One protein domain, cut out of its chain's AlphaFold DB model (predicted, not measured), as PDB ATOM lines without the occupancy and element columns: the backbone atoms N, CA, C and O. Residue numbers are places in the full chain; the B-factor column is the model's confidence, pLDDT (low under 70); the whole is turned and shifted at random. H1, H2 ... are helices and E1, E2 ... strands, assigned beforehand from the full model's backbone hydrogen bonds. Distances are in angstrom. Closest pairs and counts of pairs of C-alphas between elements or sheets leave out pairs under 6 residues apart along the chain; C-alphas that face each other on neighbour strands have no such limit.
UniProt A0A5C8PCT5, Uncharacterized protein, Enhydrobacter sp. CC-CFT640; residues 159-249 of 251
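What this domain is: This is residues 159 to 249 of the 251 residues of an uncharacterized protein of Enhydrobacter sp. CC-CFT640 (UniProt A0A5C8PCT5). A long two-stranded hairpin, E1 and E2, has two crossing helices on one side: H3 runs alongside E1, and H2 passes over E2 with its residues 179 to 184. H1 folds back over H2 and H3 away from the hairpin, and H4 sits at one end beside residues 171 to 175 of H2. The 91 printed residues hold H1, H2, H3, E1, E2 and H4 in that order; the class is mixed, helices and strands, and the sheet E1 - E2 is antiparallel. The whole is compact, with a radius of gyration of the C-alphas of 12.5 A and spans of 36 by 25 by 20 A.

How they stand to each other: H1, residues 159 to 165, and H2, residues 170 to 185, form a helical hairpin; they touch at Asp 160 and Ala 173, C-alphas 4.3 A apart, at a shallow tilt of 21 degrees, opposite ways. H2 is the hub, touching three helices. H3, residues 195 to 215, touches H2 with residues 201 to 209 alone, closest at the C-alphas of Gly 176 and Ala 205, 5.4 A, a steep tilt of 57 degrees. E1, residues 217 to 225, and E2, residues 233 to 240, are a hairpin at 174 degrees, with N 220 and O 237 2.8 A apart, within hydrogen-bond range. The closest C-alphas of H3 and E1 are those of Ala 208 and Ala 218, 5.1 A. H4, residues 241 to 248, touches H2, closest at the C-alphas of Ala 174 and Ile 248, 6.4 A, about perpendicular at 79 degrees. Every O i to N i+4 pair is within hydrogen-bond range in H1, H2 and H4; in H3, 16 of 17.

Where its parts are: H1 begins at C-alpha 159 (-40.416, 11.221, 2.268). H2 measures 23.1 A, H3 30.0 A, E1 22.6 A and E2 23.9 A. H4 ends at C-alpha 248 (-44.058, -2.786, -2.393).

The domain as a whole: The C-alphas farthest apart, of Arg 214 and Gly 229, are 37.8 A apart. The printed part has no cut and no long link. Residues 186 to 191 and 249 have pLDDT under 70.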
ATOM      1  N   VAL A 159     -39.808  11.268   3.597       86.50
ATOM      2  CA  VAL A 159     -40.416  11.221   2.268       86.50
ATOM      3  C   VAL A 159     -41.798  10.552   2.292       86.50
ATOM      4  O   VAL A 159     -42.744  11.105   1.736       86.50
ATOM      5  N   ASP A 160     -41.957   9.387   2.917       85.94
ATOM      6  CA  ASP A 160     -43.230   8.653   2.940       85.94
ATOM      7  C   ASP A 160     -44.296   9.346   3.799       85.94
ATOM      8  O   ASP A 160     -45.439   9.494   3.361       85.94
ATOM      9  N   GLU A 161     -43.913   9.841   4.975       86.06
ATOM     10  CA  GLU A 161     -44.773  10.621   5.869       86.06
ATOM     11  C   GLU A 161     -45.212  11.935   5.199       86.06
ATOM     12  O   GLU A 161     -46.381  12.323   5.281       86.06
ATOM     13  N   LEU A 162     -44.311  12.589   4.457       89.50
ATOM     14  CA  LEU A 162     -44.613  13.770   3.648       89.50
ATOM     15  C   LEU A 162     -45.623  13.452   2.545       89.50
ATOM     16  O   LEU A 162     -46.590  14.194   2.352       89.50
ATOM     17  N   LEU A 163     -45.433  12.346   1.828       90.25
ATOM     18  CA  LEU A 163     -46.355  11.906   0.782       90.25
ATOM     19  C   LEU A 163     -47.733  11.566   1.359       90.25
ATOM     20  O   LEU A 163     -48.752  12.010   0.821       90.25
ATOM     21  N   ALA A 164     -47.779  10.857   2.485       87.75
ATOM     22  CA  ALA A 164     -49.016  10.568   3.200       87.75
ATOM     23  C   ALA A 164     -49.713  11.861   3.653       87.75
ATOM     24  O   ALA A 164     -50.919  12.029   3.449       87.75
ATOM     25  N   TRP A 165     -48.960  12.827   4.189       88.69
ATOM     26  CA  TRP A 165     -49.493  14.120   4.616       88.69
ATOM     27  C   TRP A 165     -50.053  14.947   3.452       88.69
ATOM     28  O   TRP A 165     -51.106  15.578   3.588       88.69
ATOM     29  N   ARG A 166     -49.416  14.876   2.277       91.06
ATOM     30  CA  ARG A 166     -49.911  15.451   1.014       91.06
ATOM     31  C   ARG A 166     -51.151  14.737   0.457       91.06
ATOM     32  O   ARG A 166     -51.716  15.195  -0.538       91.06
ATOM     33  N   GLY A 167     -51.604  13.660   1.099       89.12
ATOM     34  CA  GLY A 167     -52.783  12.889   0.710       89.12
ATOM     35  C   GLY A 167     -52.515  11.909  -0.429       89.12
ATOM     36  O   GLY A 167     -53.439  11.578  -1.176       89.12
ATOM     37  N   ARG A 168     -51.260  11.480  -0.608       92.69
ATOM     38  CA  ARG A 168     -50.911  10.430  -1.568       92.69
ATOM     39  C   ARG A 168     -51.276   9.058  -1.019       92.69
ATOM     40  O   ARG A 168     -51.345   8.847   0.189       92.69
ATOM     41  N   ASP A 169     -51.571   8.140  -1.931       90.12
ATOM     42  CA  ASP A 169     -51.899   6.762  -1.585       90.12
ATOM     43  C   ASP A 169     -50.696   6.029  -0.972       90.12
ATOM     44  O   ASP A 169     -49.539   6.428  -1.133       90.12
ATOM     45  N   SER A 170     -50.984   4.927  -0.276       86.94
ATOM     46  CA  SER A 170     -49.985   4.111   0.421       86.94
ATOM     47  C   SER A 170     -48.874   3.615  -0.495       86.94
ATOM     48  O   SER A 170     -47.741   3.462  -0.053       86.94
ATOM     49  N   ARG A 171     -49.179   3.383  -1.770       87.94
ATOM     50  CA  ARG A 171     -48.220   2.882  -2.745       87.94
ATOM     51  C   ARG A 171     -47.244   3.967  -3.183       87.94
ATOM     52  O   ARG A 171     -46.049   3.709  -3.279       87.94
ATOM     53  N   THR A 172     -47.728   5.188  -3.388       91.00
ATOM     54  CA  THR A 172     -46.865   6.350  -3.622       91.00
ATOM     55  C   THR A 172     -45.963   6.614  -2.413       91.00
ATOM     56  O   THR A 172     -44.766   6.824  -2.591       91.00
ATOM     57  N   ALA A 173     -46.502   6.542  -1.190       89.12
ATOM     58  CA  ALA A 173     -45.712   6.688   0.035       89.12
ATOM     59  C   ALA A 173     -44.640   5.586   0.170       89.12
ATOM     60  O   ALA A 173     -43.475   5.894   0.414       89.12
ATOM     61  N   ALA A 174     -45.000   4.324  -0.088       87.94
ATOM     62  CA  ALA A 174     -44.070   3.194  -0.071       87.94
ATOM     63  C   ALA A 174     -42.948   3.341  -1.109       87.94
ATOM     64  O   ALA A 174     -41.792   3.048  -0.811       87.94
ATOM     65  N   LEU A 175     -43.264   3.843  -2.309       90.75
ATOM     66  CA  LEU A 175     -42.242   4.171  -3.300       90.75
ATOM     67  C   LEU A 175     -41.283   5.249  -2.776       90.75
ATOM     68  O   LEU A 175     -40.078   5.123  -2.963       90.75
ATOM     69  N   GLY A 176     -41.800   6.287  -2.116       91.38
ATOM     70  CA  GLY A 176     -40.983   7.327  -1.490       91.38
ATOM     71  C   GLY A 176     -39.989   6.773  -0.467       91.38
ATOM     72  O   GLY A 176     -38.795   7.047  -0.577       91.38
ATOM     73  N   ALA A 177     -40.463   5.934   0.460       88.06
ATOM     74  CA  ALA A 177     -39.615   5.248   1.441       88.06
ATOM     75  C   ALA A 177     -38.538   4.374   0.780       88.06
ATOM     76  O   ALA A 177     -37.373   4.380   1.185       88.06
ATOM     77  N   TRP A 178     -38.912   3.625  -0.262       88.94
ATOM     78  CA  TRP A 178     -37.959   2.803  -1.000       88.94
ATOM     79  C   TRP A 178     -36.890   3.656  -1.693       88.94
ATOM     80  O   TRP A 178     -35.707   3.354  -1.576       88.94
ATOM     81  N   LEU A 179     -37.274   4.746  -2.368       90.50
ATOM     82  CA  LEU A 179     -36.321   5.642  -3.033       90.50
ATOM     83  C   LEU A 179     -35.333   6.270  -2.044       90.50
ATOM     84  O   LEU A 179     -34.160   6.434  -2.373       90.50
ATOM     85  N   GLU A 180     -35.795   6.622  -0.845       87.00
ATOM     86  CA  GLU A 180     -34.939   7.131   0.227       87.00
ATOM     87  C   GLU A 180     -33.930   6.073   0.696       87.00
ATOM     88  O   GLU A 180     -32.737   6.368   0.769       87.00
ATOM     89  N   THR A 181     -34.382   4.831   0.890       85.25
ATOM     90  CA  THR A 181     -33.521   3.691   1.255       85.25
ATOM     91  C   THR A 181     -32.471   3.413   0.174       85.25
ATOM     92  O   THR A 181     -31.284   3.303   0.454       85.25
ATOM     93  N   GLU A 182     -32.873   3.371  -1.095       86.25
ATOM     94  CA  GLU A 182     -31.940   3.192  -2.215       86.25
ATOM     95  C   GLU A 182     -30.924   4.330  -2.304       86.25
ATOM     96  O   GLU A 182     -29.767   4.125  -2.669       86.25
ATOM     97  N   ALA A 183     -31.346   5.551  -1.977       86.12
ATOM     98  CA  ALA A 183     -30.435   6.675  -1.923       86.12
ATOM     99  C   ALA A 183     -29.424   6.524  -0.776       86.12
ATOM    100  O   ALA A 183     -28.333   7.085  -0.888       86.12
ATOM    101  N   GLU A 184     -29.751   5.843   0.334       80.12
ATOM    102  CA  GLU A 184     -28.815   5.555   1.445       80.12
ATOM    103  C   GLU A 184     -27.680   4.639   1.009       80.12
ATOM    104  O   GLU A 184     -26.524   4.894   1.352       80.12
ATOM    105  N   GLU A 185     -27.994   3.635   0.195       74.50
ATOM    106  CA  GLU A 185     -26.988   2.763  -0.411       74.50
ATOM    107  C   GLU A 185     -26.124   3.515  -1.440       74.50
ATOM    108  O   GLU A 185     -24.946   3.204  -1.631       74.50
ATOM    109  N   GLU A 186     -26.690   4.545  -2.079       68.88
ATOM    110  CA  GLU A 186     -26.039   5.371  -3.096       68.88
ATOM    111  C   GLU A 186     -25.443   6.661  -2.504       68.88
ATOM    112  O   GLU A 186     -25.917   7.774  -2.725       68.88
ATOM    113  N   GLY A 187     -24.361   6.536  -1.740       60.88
ATOM    114  CA  GLY A 187     -23.660   7.678  -1.155       60.88
ATOM    115  C   GLY A 187     -22.651   7.248  -0.102       60.88
ATOM    116  O   GLY A 187     -22.509   6.065   0.185       60.88
ATOM    117  N   ASP A 188     -21.945   8.202   0.505       59.81
ATOM    118  CA  ASP A 188     -20.993   7.936   1.598       59.81
ATOM    119  C   ASP A 188     -21.730   7.704   2.945       59.81
ATOM    120  O   ASP A 188     -21.514   8.413   3.938       59.81
ATOM    121  N   GLY A 189     -22.672   6.750   2.892       60.09
ATOM    122  CA  GLY A 189     -23.068   5.759   3.897       60.09
ATOM    123  C   GLY A 189     -23.747   6.184   5.193       60.09
ATOM    124  O   GLY A 189     -23.983   5.307   6.018       60.09
ATOM    125  N   ASP A 190     -24.026   7.467   5.430       63.69
ATOM    126  CA  ASP A 190     -24.634   7.899   6.698       63.69
ATOM    127  C   ASP A 190     -25.294   9.290   6.607       63.69
ATOM    128  O   ASP A 190     -24.768  10.184   5.930       63.69
ATOM    129  N   GLY A 191     -26.403   9.477   7.332       69.75
ATOM    130  CA  GLY A 191     -27.123  10.748   7.518       69.75
ATOM    131  C   GLY A 191     -28.380  10.937   6.659       69.75
ATOM    132  O   GLY A 191     -28.424  10.488   5.518       69.75
ATOM    133  N   SER A 192     -29.390  11.630   7.191       79.12
ATOM    134  CA  SER A 192     -30.662  11.953   6.522       79.12
ATOM    135  C   SER A 192     -30.472  12.885   5.309       79.12
ATOM    136  O   SER A 192     -29.502  13.654   5.230       79.12
ATOM    137  N   LEU A 193     -31.390  12.811   4.337       87.25
ATOM    138  CA  LEU A 193     -31.496  13.823   3.281       87.25
ATOM    139  C   LEU A 193     -31.815  15.193   3.903       87.25
ATOM    140  O   LEU A 193     -32.544  15.278   4.890       87.25
ATOM    141  N   ASP A 194     -31.272  16.269   3.328       88.88
ATOM    142  CA  ASP A 194     -31.689  17.620   3.717       88.88
ATOM    143  C   ASP A 194     -33.132  17.913   3.266       88.88
ATOM    144  O   ASP A 194     -33.675  17.228   2.395       88.88
ATOM    145  N   ALA A 195     -33.765  18.949   3.827       88.12
ATOM    146  CA  ALA A 195     -35.181  19.198   3.561       88.12
ATOM    147  C   ALA A 195     -35.519  19.390   2.082       88.12
ATOM    148  O   ALA A 195     -36.537  18.885   1.601       88.12
ATOM    149  N   LEU A 196     -34.649  20.069   1.332       90.00
ATOM    150  CA  LEU A 196     -34.853  20.256  -0.098       90.00
ATOM    151  C   LEU A 196     -34.734  18.930  -0.862       90.00
ATOM    152  O   LEU A 196     -35.513  18.678  -1.782       90.00
ATOM    153  N   SER A 197     -33.781  18.074  -0.503       92.31
ATOM    154  CA  SER A 197     -33.592  16.762  -1.126       92.31
ATOM    155  C   SER A 197     -34.742  15.814  -0.801       92.31
ATOM    156  O   SER A 197     -35.215  15.130  -1.708       92.31
ATOM    157  N   THR A 198     -35.262  15.840   0.428       92.31
ATOM    158  CA  THR A 198     -36.468  15.102   0.837       92.31
ATOM    159  C   THR A 198     -37.690  15.540   0.029       92.31
ATOM    160  O   THR A 198     -38.393  14.698  -0.530       92.31
ATOM    161  N   GLN A 199     -37.914  16.851  -0.134       92.06
ATOM    162  CA  GLN A 199     -39.005  17.359  -0.977       92.06
ATOM    163  C   GLN A 199     -38.866  16.918  -2.435       92.06
ATOM    164  O   GLN A 199     -39.829  16.444  -3.035       92.06
ATOM    165  N   ARG A 200     -37.661  17.029  -3.002       94.56
ATOM    166  CA  ARG A 200     -37.388  16.598  -4.380       94.56
ATOM    167  C   ARG A 200     -37.599  15.097  -4.564       94.56
ATOM    168  O   ARG A 200     -38.077  14.689  -5.620       94.56
ATOM    169  N   MET A 201     -37.257  14.291  -3.558       95.06
ATOM    170  CA  MET A 201     -37.493  12.851  -3.572       95.06
ATOM    171  C   MET A 201     -38.992  12.534  -3.546       95.06
ATOM    172  O   MET A 201     -39.460  11.735  -4.356       95.06
ATOM    173  N   ALA A 202     -39.762  13.209  -2.687       94.88
ATOM    174  CA  ALA A 202     -41.217  13.069  -2.645       94.88
ATOM    175  C   ALA A 202     -41.863  13.470  -3.983       94.88
ATOM    176  O   ALA A 202     -42.639  12.705  -4.554       94.88
ATOM    177  N   ASP A 203     -41.485  14.621  -4.543       95.38
ATOM    178  CA  ASP A 203     -41.983  15.077  -5.844       95.38
ATOM    179  C   ASP A 203     -41.659  14.071  -6.963       95.38
ATOM    180  O   ASP A 203     -42.490  13.814  -7.839       95.38
ATOM    181  N   ALA A 204     -40.468  13.467  -6.930       96.56
ATOM    182  CA  ALA A 204     -40.069  12.441  -7.886       96.56
ATOM    183  C   ALA A 204     -40.871  11.142  -7.728       96.56
ATOM    184  O   ALA A 204     -41.244  10.545  -8.738       96.56
ATOM    185  N   ALA A 205     -41.186  10.726  -6.498       95.75
ATOM    186  CA  ALA A 205     -42.037   9.567  -6.239       95.75
ATOM    187  C   ALA A 205     -43.441   9.759  -6.841       95.75
ATOM    188  O   ALA A 205     -43.950   8.879  -7.538       95.75
ATOM    189  N   GLU A 206     -44.043  10.940  -6.655       95.38
ATOM    190  CA  GLU A 206     -45.345  11.276  -7.251       95.38
ATOM    191  C   GLU A 206     -45.300  11.234  -8.786       95.38
ATOM    192  O   GLU A 206     -46.187  10.669  -9.437       95.38
ATOM    193  N   GLN A 207     -44.253  11.815  -9.380       95.44
ATOM    194  CA  GLN A 207     -44.066  11.830 -10.831       95.44
ATOM    195  C   GLN A 207     -43.851  10.421 -11.394       95.44
ATOM    196  O   GLN A 207     -44.462  10.078 -12.409       95.44
ATOM    197  N   ALA A 208     -43.046   9.596 -10.721       95.44
ATOM    198  CA  ALA A 208     -42.780   8.217 -11.113       95.44
ATOM    199  C   ALA A 208     -44.053   7.359 -11.067       95.44
ATOM    200  O   ALA A 208     -44.339   6.625 -12.014       95.44
ATOM    201  N   MET A 209     -44.884   7.512 -10.032       94.00
ATOM    202  CA  MET A 209     -46.187   6.843  -9.956       94.00
ATOM    203  C   MET A 209     -47.111   7.242 -11.112       94.00
ATOM    204  O   MET A 209     -47.722   6.383 -11.760       94.00
ATOM    205  N   ALA A 210     -47.171   8.537 -11.431       93.69
ATOM    206  CA  ALA A 210     -47.942   9.035 -12.566       93.69
ATOM    207  C   ALA A 210     -47.384   8.566 -13.924       93.69
ATOM    208  O   ALA A 210     -48.132   8.441 -14.897       93.69
ATOM    209  N   GLU A 211     -46.077   8.329 -14.032       94.81
ATOM    210  CA  GLU A 211     -45.436   7.790 -15.230       94.81
ATOM    211  C   GLU A 211     -45.705   6.294 -15.410       94.81
ATOM    212  O   GLU A 211     -46.156   5.898 -16.486       94.81
ATOM    213  N   ILE A 212     -45.572   5.489 -14.350       93.25
ATOM    214  CA  ILE A 212     -45.925   4.060 -14.356       93.25
ATOM    215  C   ILE A 212     -47.385   3.857 -14.737       93.25
ATOM    216  O   ILE A 212     -47.703   2.958 -15.518       93.25
ATOM    217  N   ALA A 213     -48.283   4.705 -14.231       90.81
ATOM    218  CA  ALA A 213     -49.694   4.664 -14.596       90.81
ATOM    219  C   ALA A 213     -49.925   4.836 -16.109       90.81
ATOM    220  O   ALA A 213     -50.843   4.223 -16.654       90.81
ATOM    221  N   ARG A 214     -49.092   5.640 -16.784       93.44
ATOM    222  CA  ARG A 214     -49.217   5.965 -18.214       93.44
ATOM    223  C   ARG A 214     -48.474   4.999 -19.132       93.44
ATOM    224  O   ARG A 214     -48.995   4.679 -20.196       93.44
ATOM    225  N   SER A 215     -47.256   4.601 -18.772       94.12
ATOM    226  CA  SER A 215     -46.328   3.899 -19.671       94.12
ATOM    227  C   SER A 215     -45.989   2.473 -19.223       94.12
ATOM    228  O   SER A 215     -45.471   1.696 -20.019       94.12
ATOM    229  N   GLY A 216     -46.284   2.120 -17.968       92.44
ATOM    230  CA  GLY A 216     -45.860   0.862 -17.349       92.44
ATOM    231  C   GLY A 216     -44.437   0.882 -16.778       92.44
ATOM    232  O   GLY A 216     -44.040  -0.103 -16.165       92.44
ATOM    233  N   SER A 217     -43.697   1.984 -16.927       93.94
ATOM    234  CA  SER A 217     -42.344   2.165 -16.382       93.94
ATOM    235  C   SER A 217     -42.094   3.599 -15.926       93.94
ATOM    236  O   SER A 217     -42.746   4.519 -16.412       93.94
ATOM    237  N   ALA A 218     -41.138   3.801 -15.025       95.75
ATOM    238  CA  ALA A 218     -40.670   5.128 -14.641       95.75
ATOM    239  C   ALA A 218     -39.160   5.163 -14.445       95.75
ATOM    240  O   ALA A 218     -38.514   4.141 -14.191       95.75
ATOM    241  N   SER A 219     -38.610   6.371 -14.534       94.31
ATOM    242  CA  SER A 219     -37.241   6.646 -14.123       94.31
ATOM    243  C   SER A 219     -37.183   7.876 -13.229       94.31
ATOM    244  O   SER A 219     -37.656   8.947 -13.593       94.31
ATOM    245  N   VAL A 220     -36.526   7.731 -12.085       95.88
ATOM    246  CA  VAL A 220     -36.147   8.825 -11.195       95.88
ATOM    247  C   VAL A 220     -34.695   9.189 -11.491       95.88
ATOM    248  O   VAL A 220     -33.822   8.323 -11.474       95.88
ATOM    249  N   ASP A 221     -34.438  10.458 -11.799       96.19
ATOM    250  CA  ASP A 221     -33.104  11.007 -12.058       96.19
ATOM    251  C   ASP A 221     -32.973  12.344 -11.311       96.19
ATOM    252  O   ASP A 221     -33.566  13.355 -11.693       96.19
ATOM    253  N   LEU A 222     -32.242  12.324 -10.196       96.00
ATOM    254  CA  LEU A 222     -32.121  13.432  -9.254       96.00
ATOM    255  C   LEU A 222     -30.645  13.807  -9.051       96.00
ATOM    256  O   LEU A 222     -29.966  13.241  -8.188       96.00
ATOM    257  N   PRO A 223     -30.112  14.773  -9.821       94.69
ATOM    258  CA  PRO A 223     -28.758  15.271  -9.614       94.69
ATOM    259  C   PRO A 223     -28.693  16.231  -8.421       94.69
ATOM    260  O   PRO A 223     -29.589  17.053  -8.217       94.69
ATOM    261  N   GLY A 224     -27.603  16.181  -7.660       93.31
ATOM    262  CA  GLY A 224     -27.339  17.120  -6.572       93.31
ATOM    263  C   GLY A 224     -28.294  16.970  -5.391       93.31
ATOM    264  O   GLY A 224     -28.759  17.980  -4.868       93.31
ATOM    265  N   LEU A 225     -28.644  15.738  -5.025       93.00
ATOM    266  CA  LEU A 225     -29.216  15.464  -3.707       93.00
ATOM    267  C   LEU A 225     -28.138  15.669  -2.644       93.00
ATOM    268  O   LEU A 225     -26.959  15.457  -2.916       93.00
ATOM    269  N   VAL A 226     -28.530  16.090  -1.452       90.69
ATOM    270  CA  VAL A 226     -27.626  16.436  -0.353       90.69
ATOM    271  C   VAL A 226     -28.074  15.699   0.904       90.69
ATOM    272  O   VAL A 226     -29.263  15.640   1.214       90.69
ATOM    273  N   ARG A 227     -27.103  15.145   1.632       86.88
ATOM    274  CA  ARG A 227     -27.286  14.675   3.010       86.88
ATOM    275  C   ARG A 227     -26.709  15.700   3.968       86.88
ATOM    276  O   ARG A 227     -25.753  16.402   3.618       86.88
ATOM    277  N   GLN A 228     -27.254  15.768   5.176       80.44
ATOM    278  CA  GLN A 228     -26.761  16.703   6.181       80.44
ATOM    279  C   GLN A 228     -25.248  16.530   6.406       80.44
ATOM    280  O   GLN A 228     -24.755  15.444   6.706       80.44
ATOM    281  N   GLY A 229     -24.486  17.611   6.213       81.81
ATOM    282  CA  GLY A 229     -23.030  17.617   6.399       81.81
ATOM    283  C   GLY A 229     -22.214  16.860   5.339       81.81
ATOM    284  O   GLY A 229     -21.010  16.675   5.530       81.81
ATOM    285  N   LYS A 230     -22.821  16.434   4.224       86.31
ATOM    286  CA  LYS A 230     -22.169  15.653   3.158       86.31
ATOM    287  C   LYS A 230     -22.181  16.400   1.813       86.31
ATOM    288  O   LYS A 230     -23.013  17.284   1.602       86.31
ATOM    289  N   PRO A 231     -21.261  16.075   0.884       88.75
ATOM    290  CA  PRO A 231     -21.284  16.640  -0.463       88.75
ATOM    291  C   PRO A 231     -22.507  16.162  -1.269       88.75
ATOM    292  O   PRO A 231     -23.055  15.096  -0.981       88.75
ATOM    293  N   PRO A 232     -22.913  16.916  -2.308       92.00
ATOM    294  CA  PRO A 232     -24.014  16.522  -3.172       92.00
ATOM    295  C   PRO A 232     -23.692  15.261  -3.986       92.00
ATOM    296  O   PRO A 232     -22.566  15.090  -4.457       92.00
ATOM    297  N   PHE A 233     -24.702  14.427  -4.223       92.75
ATOM    298  CA  PHE A 233     -24.618  13.199  -5.016       92.75
ATOM    299  C   PHE A 233     -25.713  13.140  -6.090       92.75
ATOM    300  O   PHE A 233     -26.647  13.944  -6.114       92.75
ATOM    301  N   HIS A 234     -25.564  12.218  -7.038       94.31
ATOM    302  CA  HIS A 234     -26.524  11.993  -8.115       94.31
ATOM    303  C   HIS A 234     -27.203  10.649  -7.894       94.31
ATOM    304  O   HIS A 234     -26.530   9.629  -7.844       94.31
ATOM    305  N   PHE A 235     -28.525  10.663  -7.785       93.88
ATOM    306  CA  PHE A 235     -29.336   9.468  -7.635       93.88
ATOM    307  C   PHE A 235     -30.095   9.149  -8.927       93.88
ATOM    308  O   PHE A 235     -30.729  10.033  -9.513       93.88
ATOM    309  N   ARG A 236     -30.055   7.885  -9.369       95.06
ATOM    310  CA  ARG A 236     -30.833   7.410 -10.519       95.06
ATOM    311  C   ARG A 236     -31.385   6.007 -10.283       95.06
ATOM    312  O   ARG A 236     -30.633   5.083  -9.982       95.06
ATOM    313  N   ARG A 237     -32.685   5.825 -10.519       93.69
ATOM    314  CA  ARG A 237     -33.362   4.519 -10.506       93.69
ATOM    315  C   ARG A 237     -34.368   4.426 -11.641       93.69
ATOM    316  O   ARG A 237     -35.022   5.408 -11.972       93.69
ATOM    317  N   SER A 238     -34.508   3.241 -12.219       92.81
ATOM    318  CA  SER A 238     -35.543   2.945 -13.211       92.81
ATOM    319  C   SER A 238     -36.205   1.625 -12.849       92.81
ATOM    320  O   SER A 238     -35.520   0.685 -12.456       92.81
ATOM    321  N   PHE A 239     -37.525   1.563 -12.969       90.94
ATOM    322  CA  PHE A 239     -38.316   0.397 -12.586       90.94
ATOM    323  C   PHE A 239     -39.604   0.343 -13.410       90.94
ATOM    324  O   PHE A 239     -40.101   1.361 -13.900       90.94
ATOM    325  N   ASP A 240     -40.126  -0.864 -13.605       92.00
ATOM    326  CA  ASP A 240     -41.413  -1.094 -14.253       92.00
ATOM    327  C   ASP A 240     -42.515  -1.380 -13.224       92.00
ATOM    328  O   ASP A 240     -42.264  -1.455 -12.020       92.00
ATOM    329  N   ARG A 241     -43.768  -1.488 -13.685       88.50
ATOM    330  CA  ARG A 241     -44.908  -1.768 -12.802       88.50
ATOM    331  C   ARG A 241     -44.724  -3.070 -12.020       88.50
ATOM    332  O   ARG A 241     -45.057  -3.084 -10.844       88.50
ATOM    333  N   ALA A 242     -44.213  -4.124 -12.657       87.25
ATOM    334  CA  ALA A 242     -44.076  -5.431 -12.025       87.25
ATOM    335  C   ALA A 242     -42.988  -5.412 -10.945       87.25
ATOM    336  O   ALA A 242     -43.213  -5.894  -9.841       87.25
ATOM    337  N   ALA A 243     -41.848  -4.783 -11.238       84.38
ATOM    338  CA  ALA A 243     -40.796  -4.535 -10.264       84.38
ATOM    339  C   ALA A 243     -41.319  -3.691  -9.095       84.38
ATOM    340  O   ALA A 243     -41.054  -4.019  -7.945       84.38
ATOM    341  N   LEU A 244     -42.118  -2.651  -9.373       84.38
ATOM    342  CA  LEU A 244     -42.745  -1.845  -8.327       84.38
ATOM    343  C   LEU A 244     -43.690  -2.677  -7.450       84.38
ATOM    344  O   LEU A 244     -43.613  -2.551  -6.236       84.38
ATOM    345  N   ASP A 245     -44.564  -3.500  -8.044       84.12
ATOM    346  CA  ASP A 245     -45.494  -4.388  -7.322       84.12
ATOM    347  C   ASP A 245     -44.742  -5.354  -6.392       84.12
ATOM    348  O   ASP A 245     -45.126  -5.546  -5.238       84.12
ATOM    349  N   GLU A 246     -43.640  -5.929  -6.883       80.94
ATOM    350  CA  GLU A 246     -42.766  -6.818  -6.115       80.94
ATOM    351  C   GLU A 246     -42.061  -6.069  -4.972       80.94
ATOM    352  O   GLU A 246     -42.034  -6.556  -3.843       80.94
ATOM    353  N   MET A 247     -41.557  -4.860  -5.239       76.38
ATOM    354  CA  MET A 247     -40.891  -3.999  -4.254       76.38
ATOM    355  C   MET A 247     -41.817  -3.577  -3.105       76.38
ATOM    356  O   MET A 247     -41.385  -3.555  -1.956       76.38
ATOM    357  N   ILE A 248     -43.077  -3.237  -3.399       72.81
ATOM    358  CA  ILE A 248     -44.058  -2.786  -2.393       72.81
ATOM    359  C   ILE A 248     -44.835  -3.941  -1.738       72.81
ATOM    360  O   ILE A 248     -45.625  -3.699  -0.827       72.81
ATOM    361  N   GLY A 249     -44.626  -5.185  -2.183       65.44
ATOM    362  CA  GLY A 249     -45.258  -6.377  -1.611       65.44
ATOM    363  C   GLY A 249     -46.728  -6.592  -2.000       65.44
ATOM    364  O   GLY A 249     -47.473  -7.177  -1.219       65.44
TER     365      GLY A 249